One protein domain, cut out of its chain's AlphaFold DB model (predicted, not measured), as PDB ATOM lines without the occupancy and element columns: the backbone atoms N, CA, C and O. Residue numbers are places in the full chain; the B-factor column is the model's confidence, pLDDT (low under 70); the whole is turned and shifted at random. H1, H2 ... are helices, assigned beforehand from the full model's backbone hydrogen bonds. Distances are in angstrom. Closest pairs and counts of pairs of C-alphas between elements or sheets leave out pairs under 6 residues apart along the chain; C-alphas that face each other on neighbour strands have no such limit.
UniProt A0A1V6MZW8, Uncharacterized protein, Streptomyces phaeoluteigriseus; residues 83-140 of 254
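Overview. This is residues 83 to 140 of the 254 residues of an uncharacterized protein of Streptomyces phaeoluteigriseus (UniProt A0A1V6MZW8). A long helix, H2, and a shorter one, H1, lie side by side as a helical hairpin, and a small third helix, H3, packs on the side of H1 that is turned away from H2. H2 makes the longest axis, and after it the chain folds back through residues 125 to 133 to reach H3. The printed part has 58 residues with three named helices, in the order H1, H2, H3, and no named strand; the class is all helix. The whole is compact, with a radius of gyration of the C-alphas of 11.6 A, and its outline is elongated, spanning 34 by 22 by 16 A.

Along the chain. The longest helix, H2, holds residues 101 to 124, 24 residues, and measures 35.2 A from first to last C-alpha. It begins at C-alpha 101 at (130.811, 137.533, 218.367) and ends at C-alpha 124 at (131.266, 139.087, 183.251), with a kink of 30 degrees near residue 109. H1 holds residues 83 to 96 and measures 20.1 A, beginning at C-alpha 83 at (127.234, 148.983, 190.679). H3 holds residues 134 to 139, 8.7 A long, and ends at C-alpha 139 at (141.720, 151.815, 194.287).

Arrangement. H2 and H1 form a helical hairpin, two helices that follow each other in the chain and run opposite ways. They touch, with 12 pairs of C-alphas within 8 A, and their closest C-alphas are those of Leu 95 and Ala 107, 5.5 A apart. Their lines stand at a shallow tilt of 25 degrees, and their centres are 9.2 A apart. H1 also touches H3, with 6 pairs of C-alphas within 8 A; the closest C-alphas are those of Phe 93 and Ala 134, 6.0 A apart. H1 and H3 run opposite ways at a steep tilt of 41 degrees, centre to centre 10.4 A. H2 and H3 are apart. In H1 and H3 every pair of O i and N i+4 is within hydrogen-bond range, and in H2 18 of 20 are.

Size, cuts and confidence. The two C-alphas farthest apart are those of Gln 101 and Leu 124, the two ends of H2, at 35.2 A. The C-alphas of the first and last printed residues, Ala 83 and Tyr 140, are 11.9 A apart. The printed part has no cut. The link from H1 to H2, 4 residues, is tight, and the link from H2 to H3, 9 residues, is short; no link is long. The mean pLDDT of the printed part is 89.7, and no printed residue is under 70; the mean is 87 in H2, 92 in H1 and 95 in H3.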
ATOM      1  N   ALA A  83     128.059 148.604 189.533       93.25
ATOM      2  CA  ALA A  83     127.234 148.983 190.679       93.25
ATOM      3  C   ALA A  83     127.013 147.811 191.643       93.25
ATOM      4  O   ALA A  83     127.202 147.956 192.849       93.25
ATOM      5  N   VAL A  84     126.705 146.617 191.125       92.94
ATOM      6  CA  VAL A  84     126.628 145.401 191.950       92.94
ATOM      7  C   VAL A  84     127.982 145.107 192.597       92.94
ATOM      8  O   VAL A  84     128.031 144.775 193.782       92.94
ATOM      9  N   ARG A  85     129.092 145.266 191.865       95.12
ATOM     10  CA  ARG A  85     130.435 145.097 192.426       95.12
ATOM     11  C   ARG A  85     130.684 146.079 193.567       95.12
ATOM     12  O   ARG A  85     131.138 145.653 194.622       95.12
ATOM     13  N   HIS A  86     130.356 147.353 193.381       93.25
ATOM     14  CA  HIS A  86     130.507 148.401 194.388       93.25
ATOM     15  C   HIS A  86     129.779 148.043 195.694       93.25
ATOM     16  O   HIS A  86     130.381 148.054 196.771       93.25
ATOM     17  N   GLU A  87     128.520 147.623 195.595       91.62
ATOM     18  CA  GLU A  87     127.707 147.229 196.752       91.62
ATOM     19  C   GLU A  87     128.216 145.969 197.454       91.62
ATOM     20  O   GLU A  87     128.216 145.883 198.688       91.62
ATOM     21  N   LEU A  88     128.697 144.981 196.693       93.56
ATOM     22  CA  LEU A  88     129.298 143.778 197.268       93.56
ATOM     23  C   LEU A  88     130.534 144.109 198.101       93.56
ATOM     24  O   LEU A  88     130.745 143.485 199.141       93.56
ATOM     25  N   GLU A  89     131.338 145.087 197.683       95.44
ATOM     26  CA  GLU A  89     132.525 145.479 198.441       95.44
ATOM     27  C   GLU A  89     132.201 146.325 199.673       95.44
ATOM     28  O   GLU A  89     132.850 146.144 200.704       95.44
ATOM     29  N   TRP A  90     131.154 147.157 199.653       91.25
ATOM     30  CA  TRP A  90     130.645 147.750 200.899       91.25
ATOM     31  C   TRP A  90     130.093 146.691 201.849       91.25
ATOM     32  O   TRP A  90     130.417 146.688 203.037       91.25
ATOM     33  N   THR A  91     129.342 145.725 201.323       90.75
ATOM     34  CA  THR A  91     128.842 144.590 202.107       90.75
ATOM     35  C   THR A  91     129.998 143.805 202.730       90.75
ATOM     36  O   THR A  91     129.980 143.529 203.928       90.75
ATOM     37  N   GLN A  92     131.045 143.497 201.954       92.00
ATOM     38  CA  GLN A  92     132.273 142.868 202.450       92.00
ATOM     39  C   GLN A  92     132.906 143.691 203.577       92.00
ATOM     40  O   GLN A  92     133.189 143.150 204.644       92.00
ATOM     41  N   PHE A  93     133.083 144.998 203.365       90.56
ATOM     42  CA  PHE A  93     133.646 145.904 204.363       90.56
ATOM     43  C   PHE A  93     132.861 145.854 205.681       90.56
ATOM     44  O   PHE A  93     133.456 145.664 206.741       90.56
ATOM     45  N   HIS A  94     131.530 145.945 205.631       88.81
ATOM     46  CA  HIS A  94     130.692 145.875 206.828       88.81
ATOM     47  C   HIS A  94     130.744 144.508 207.518       88.81
ATOM     48  O   HIS A  94     130.724 144.450 208.747       88.81
ATOM     49  N   LEU A  95     130.829 143.411 206.762       88.44
ATOM     50  CA  LEU A  95     130.978 142.059 207.313       88.44
ATOM     51  C   LEU A  95     132.332 141.856 208.011       88.44
ATOM     52  O   LEU A  95     132.407 141.131 209.006       88.44
ATOM     53  N   ASP A  96     133.391 142.490 207.508       87.25
ATOM     54  CA  ASP A  96     134.742 142.394 208.071       87.25
ATOM     55  C   ASP A  96     134.915 143.237 209.344       87.25
ATOM     56  O   ASP A  96     135.730 142.901 210.203       87.25
ATOM     57  N   HIS A  97     134.100 144.282 209.513       84.94
ATOM     58  CA  HIS A  97     134.150 145.194 210.661       84.94
ATOM     59  C   HIS A  97     133.080 144.903 211.732       84.94
ATOM     60  O   HIS A  97     132.840 145.730 212.614       84.94
ATOM     61  N   GLN A  98     132.458 143.717 211.708       80.62
ATOM     62  CA  GLN A  98     131.527 143.284 212.758       80.62
ATOM     63  C   GLN A  98     132.248 143.101 214.105       80.62
ATOM     64  O   GLN A  98     133.222 142.344 214.240       80.62
ATOM     65  N   SER A  99     131.748 143.790 215.130       72.38
ATOM     66  CA  SER A  99     132.399 143.851 216.444       72.38
ATOM     67  C   SER A  99     131.908 142.776 217.418       72.38
ATOM     68  O   SER A  99     132.693 142.345 218.267       72.38
ATOM     69  N   LYS A 100     130.661 142.293 217.291       80.62
ATOM     70  CA  LYS A 100     130.091 141.292 218.207       80.62
ATOM     71  C   LYS A 100     130.328 139.861 217.723       80.62
ATOM     72  O   LYS A 100     130.326 139.576 216.531       80.62
ATOM     73  N   GLN A 101     130.499 138.935 218.666       71.69
ATOM     74  CA  GLN A 101     130.811 137.533 218.367       71.69
ATOM     75  C   GLN A 101     129.685 136.813 217.602       71.69
ATOM     76  O   GLN A 101     129.966 136.123 216.628       71.69
ATOM     77  N   GLU A 102     128.425 137.023 217.987       70.19
ATOM     78  CA  GLU A 102     127.248 136.453 217.304       70.19
ATOM     79  C   GLU A 102     127.119 136.969 215.858       70.19
ATOM     80  O   GLU A 102     126.798 136.222 214.935       70.19
ATOM     81  N   GLU A 103     127.470 138.240 215.629       74.62
ATOM     82  CA  GLU A 103     127.488 138.859 214.299       74.62
ATOM     83  C   GLU A 103     128.608 138.280 213.416       74.62
ATOM     84  O   GLU A 103     128.444 138.166 212.203       74.62
ATOM     85  N   ARG A 104     129.735 137.844 213.999       71.94
ATOM     86  CA  ARG A 104     130.854 137.234 213.253       71.94
ATOM     87  C   ARG A 104     130.525 135.853 212.693       71.94
ATOM     88  O   ARG A 104     131.009 135.517 211.607       71.94
ATOM     89  N   GLU A 105     129.724 135.068 213.411       72.25
ATOM     90  CA  GLU A 105     129.260 133.755 212.951       72.25
ATOM     91  C   GLU A 105     128.295 133.917 211.770       72.25
ATOM     92  O   GLU A 105     128.551 133.358 210.700       72.25
ATOM     93  N   ALA A 106     127.290 134.794 211.894       73.38
ATOM     94  CA  ALA A 106     126.397 135.160 210.789       73.38
ATOM     95  C   ALA A 106     127.154 135.783 209.596       73.38
ATOM     96  O   ALA A 106     126.838 135.518 208.432       73.38
ATOM     97  N   ALA A 107     128.216 136.550 209.862       81.38
ATOM     98  CA  ALA A 107     129.037 137.149 208.817       81.38
ATOM     99  C   ALA A 107     129.809 136.120 207.979       81.38
ATOM    100  O   ALA A 107     130.221 136.431 206.863       81.38
ATOM    101  N   THR A 108     130.004 134.892 208.470       83.50
ATOM    102  CA  THR A 108     130.701 133.845 207.709       83.50
ATOM    103  C   THR A 108     129.889 133.404 206.496       83.50
ATOM    104  O   THR A 108     130.434 133.330 205.394       83.50
ATOM    105  N   GLU A 109     128.582 133.196 206.663       86.25
ATOM    106  CA  GLU A 109     127.690 132.904 205.538       86.25
ATOM    107  C   GLU A 109     127.586 134.104 204.584       86.25
ATOM    108  O   GLU A 109     127.664 133.937 203.366       86.25
ATOM    109  N   GLY A 110     127.489 135.322 205.129       87.12
ATOM    110  CA  GLY A 110     127.494 136.555 204.339       87.12
ATOM    111  C   GLY A 110     128.738 136.680 203.454       87.12
ATOM    112  O   GLY A 110     128.616 136.924 202.255       87.12
ATOM    113  N   ARG A 111     129.931 136.428 204.011       90.25
ATOM    114  CA  ARG A 111     131.203 136.456 203.269       90.25
ATOM    115  C   ARG A 111     131.243 135.421 202.150       90.25
ATOM    116  O   ARG A 111     131.723 135.732 201.062       90.25
ATOM    117  N   LEU A 112     130.721 134.216 202.387       90.81
ATOM    118  CA  LEU A 112     130.635 133.187 201.350       90.81
ATOM    119  C   LEU A 112     129.725 133.635 200.201       90.81
ATOM    120  O   LEU A 112     130.134 133.570 199.045       90.81
ATOM    121  N   ARG A 113     128.523 134.141 200.510       90.69
ATOM    122  CA  ARG A 113     127.588 134.658 199.494       90.69
ATOM    123  C   ARG A 113     128.220 135.785 198.681       90.69
ATOM    124  O   ARG A 113     128.174 135.746 197.457       90.69
ATOM    125  N   VAL A 114     128.864 136.740 199.352       93.19
ATOM    126  CA  VAL A 114     129.586 137.834 198.692       93.19
ATOM    127  C   VAL A 114     130.708 137.299 197.794       93.19
ATOM    128  O   VAL A 114     130.858 137.785 196.680       93.19
ATOM    129  N   SER A 115     131.472 136.283 198.220       94.56
ATOM    130  CA  SER A 115     132.511 135.666 197.376       94.56
ATOM    131  C   SER A 115     131.940 135.032 196.114       94.56
ATOM    132  O   SER A 115     132.447 135.309 195.033       94.56
ATOM    133  N   LEU A 116     130.868 134.248 196.240       95.19
ATOM    134  CA  LEU A 116     130.249 133.555 195.108       95.19
ATOM    135  C   LEU A 116     129.686 134.534 194.073       95.19
ATOM    136  O   LEU A 116     129.918 134.371 192.879       95.19
ATOM    137  N   VAL A 117     128.975 135.574 194.524       94.19
ATOM    138  CA  VAL A 117     128.450 136.592 193.602       94.19
ATOM    139  C   VAL A 117     129.597 137.382 192.979       94.19
ATOM    140  O   VAL A 117     129.571 137.618 191.776       94.19
ATOM    141  N   ARG A 118     130.628 137.744 193.761       96.31
ATOM    142  CA  ARG A 118     131.815 138.444 193.253       96.31
ATOM    143  C   ARG A 118     132.501 137.651 192.141       96.31
ATOM    144  O   ARG A 118     132.811 138.230 191.111       96.31
ATOM    145  N   GLU A 119     132.730 136.357 192.345       95.69
ATOM    146  CA  GLU A 119     133.338 135.481 191.336       95.69
ATOM    147  C   GLU A 119     132.501 135.458 190.054       95.69
ATOM    148  O   GLU A 119     133.035 135.723 188.980       95.69
ATOM    149  N   ALA A 120     131.184 135.269 190.173       95.19
ATOM    150  CA  ALA A 120     130.284 135.255 189.023       95.19
ATOM    151  C   ALA A 120     130.281 136.583 188.248       95.19
ATOM    152  O   ALA A 120     130.314 136.582 187.021       95.19
ATOM    153  N   ILE A 121     130.261 137.730 188.938       94.81
ATOM    154  CA  ILE A 121     130.289 139.019 188.239       94.81
ATOM    155  C   ILE A 121     131.666 139.333 187.663       94.81
ATOM    156  O   ILE A 121     131.710 139.920 186.593       94.81
ATOM    157  N   MET A 122     132.762 138.907 188.307       95.56
ATOM    158  CA  MET A 122     134.135 139.085 187.808       95.56
ATOM    159  C   MET A 122     134.375 138.384 186.470       95.56
ATOM    160  O   MET A 122     135.184 138.858 185.672       95.56
ATOM    161  N   GLU A 123     133.676 137.276 186.218       95.38
ATOM    162  CA  GLU A 123     133.688 136.589 184.922       95.38
ATOM    163  C   GLU A 123     132.983 137.393 183.818       95.38
ATOM    164  O   GLU A 123     133.338 137.262 182.647       95.38
ATOM    165  N   LEU A 124     132.007 138.231 184.181       94.25
ATOM    166  CA  LEU A 124     131.266 139.087 183.251       94.25
ATOM    167  C   LEU A 124     131.973 140.432 183.024       94.25
ATOM    168  O   LEU A 124     132.142 140.860 181.885       94.25
ATOM    169  N   GLU A 125     132.375 141.102 184.105       93.69
ATOM    170  CA  GLU A 125     133.027 142.416 184.127       93.69
ATOM    171  C   GLU A 125     133.858 142.569 185.419       93.69
ATOM    172  O   GLU A 125     133.583 141.923 186.420       93.69
ATOM    173  N   THR A 126     134.853 143.458 185.475       93.50
ATOM    174  CA  THR A 126     135.683 143.735 186.680       93.50
ATOM    175  C   THR A 126     136.663 142.629 187.102       93.50
ATOM    176  O   THR A 126     137.252 142.703 188.184       93.50
ATOM    177  N   GLY A 127     136.890 141.607 186.268       94.56
ATOM    178  CA  GLY A 127     137.878 140.549 186.534       94.56
ATOM    179  C   GLY A 127     139.325 141.054 186.683       94.56
ATOM    180  O   GLY A 127     140.145 140.415 187.336       94.56
ATOM    181  N   ASP A 128     139.623 142.235 186.144       95.00
ATOM    182  CA  ASP A 128     140.886 142.966 186.284       95.00
ATOM    183  C   ASP A 128     141.019 143.739 187.614       95.00
ATOM    184  O   ASP A 128     142.071 144.325 187.877       95.00
ATOM    185  N   ARG A 129     139.986 143.714 188.471       95.25
ATOM    186  CA  ARG A 129     139.909 144.412 189.768       95.25
ATOM    187  C   ARG A 129     139.894 143.410 190.935       95.25
ATOM    188  O   ARG A 129     138.822 143.091 191.467       95.25
ATOM    189  N   PRO A 130     141.055 142.859 191.338       95.38
ATOM    190  CA  PRO A 130     141.126 141.796 192.346       95.38
ATOM    191  C   PRO A 130     140.889 142.270 193.790       95.38
ATOM    192  O   PRO A 130     140.650 141.441 194.670       95.38
ATOM    193  N   GLU A 131     140.987 143.573 194.055       96.56
ATOM    194  CA  GLU A 131     140.812 144.155 195.385       96.56
ATOM    195  C   GLU A 131     139.391 143.934 195.936       96.56
ATOM    196  O   GLU A 131     138.426 143.757 195.189       96.56
ATOM    197  N   LYS A 132     139.267 143.936 197.269       95.25
ATOM    198  CA  LYS A 132     138.021 143.649 197.996       95.25
ATOM    199  C   LYS A 132     137.822 144.635 199.143       95.25
ATOM    200  O   LYS A 132     138.801 145.171 199.667       95.25
ATOM    201  N   GLY A 133     136.579 144.821 199.576       93.69
ATOM    202  CA  GLY A 133     136.246 145.676 200.715       93.69
ATOM    203  C   GLY A 133     136.762 147.107 200.541       93.69
ATOM    204  O   GLY A 133     136.723 147.662 199.445       93.69
ATOM    205  N   ALA A 134     137.318 147.688 201.608       93.12
ATOM    206  CA  ALA A 134     137.883 149.041 201.576       93.12
ATOM    207  C   ALA A 134     138.960 149.226 200.490       93.12
ATOM    208  O   ALA A 134     138.953 150.236 199.793       93.12
ATOM    209  N   ALA A 135     139.832 148.231 200.283       95.94
ATOM    210  CA  ALA A 135     140.909 148.321 199.296       95.94
ATOM    211  C   ALA A 135     140.384 148.441 197.854       95.94
ATOM    212  O   ALA A 135     141.050 149.031 197.003       95.94
ATOM    213  N   TYR A 136     139.195 147.896 197.570       95.75
ATOM    214  CA  TYR A 136     138.542 148.092 196.277       95.75
ATOM    215  C   TYR A 136     138.127 149.553 196.096       95.75
ATOM    216  O   TYR A 136     138.482 150.163 195.093       95.75
ATOM    217  N   HIS A 137     137.433 150.125 197.082       93.31
ATOM    218  CA  HIS A 137     136.932 151.502 197.014       93.31
ATOM    219  C   HIS A 137     138.053 152.543 196.999       93.31
ATOM    220  O   HIS A 137     137.939 153.559 196.320       93.31
ATOM    221  N   GLU A 138     139.160 152.273 197.692       94.06
ATOM    222  CA  GLU A 138     140.356 153.120 197.643       94.06
ATOM    223  C   GLU A 138     141.011 153.121 196.255       94.06
ATOM    224  O   GLU A 138     141.495 154.156 195.795       94.06
ATOM    225  N   ARG A 139     141.039 151.966 195.578       95.50
ATOM    226  CA  ARG A 139     141.720 151.815 194.287       95.50
ATOM    227  C   ARG A 139     140.854 152.191 193.090       95.50
ATOM    228  O   ARG A 139     141.387 152.696 192.101       95.50
ATOM    229  N   TYR A 140     139.553 151.937 193.165       92.56
ATOM    230  CA  TYR A 140     138.591 152.189 192.093       92.56
ATOM    231  C   TYR A 140     137.521 153.174 192.571       92.56
ATOM    232  O   TYR A 140     136.350 152.805 192.690       92.56
TER     233      TYR A 140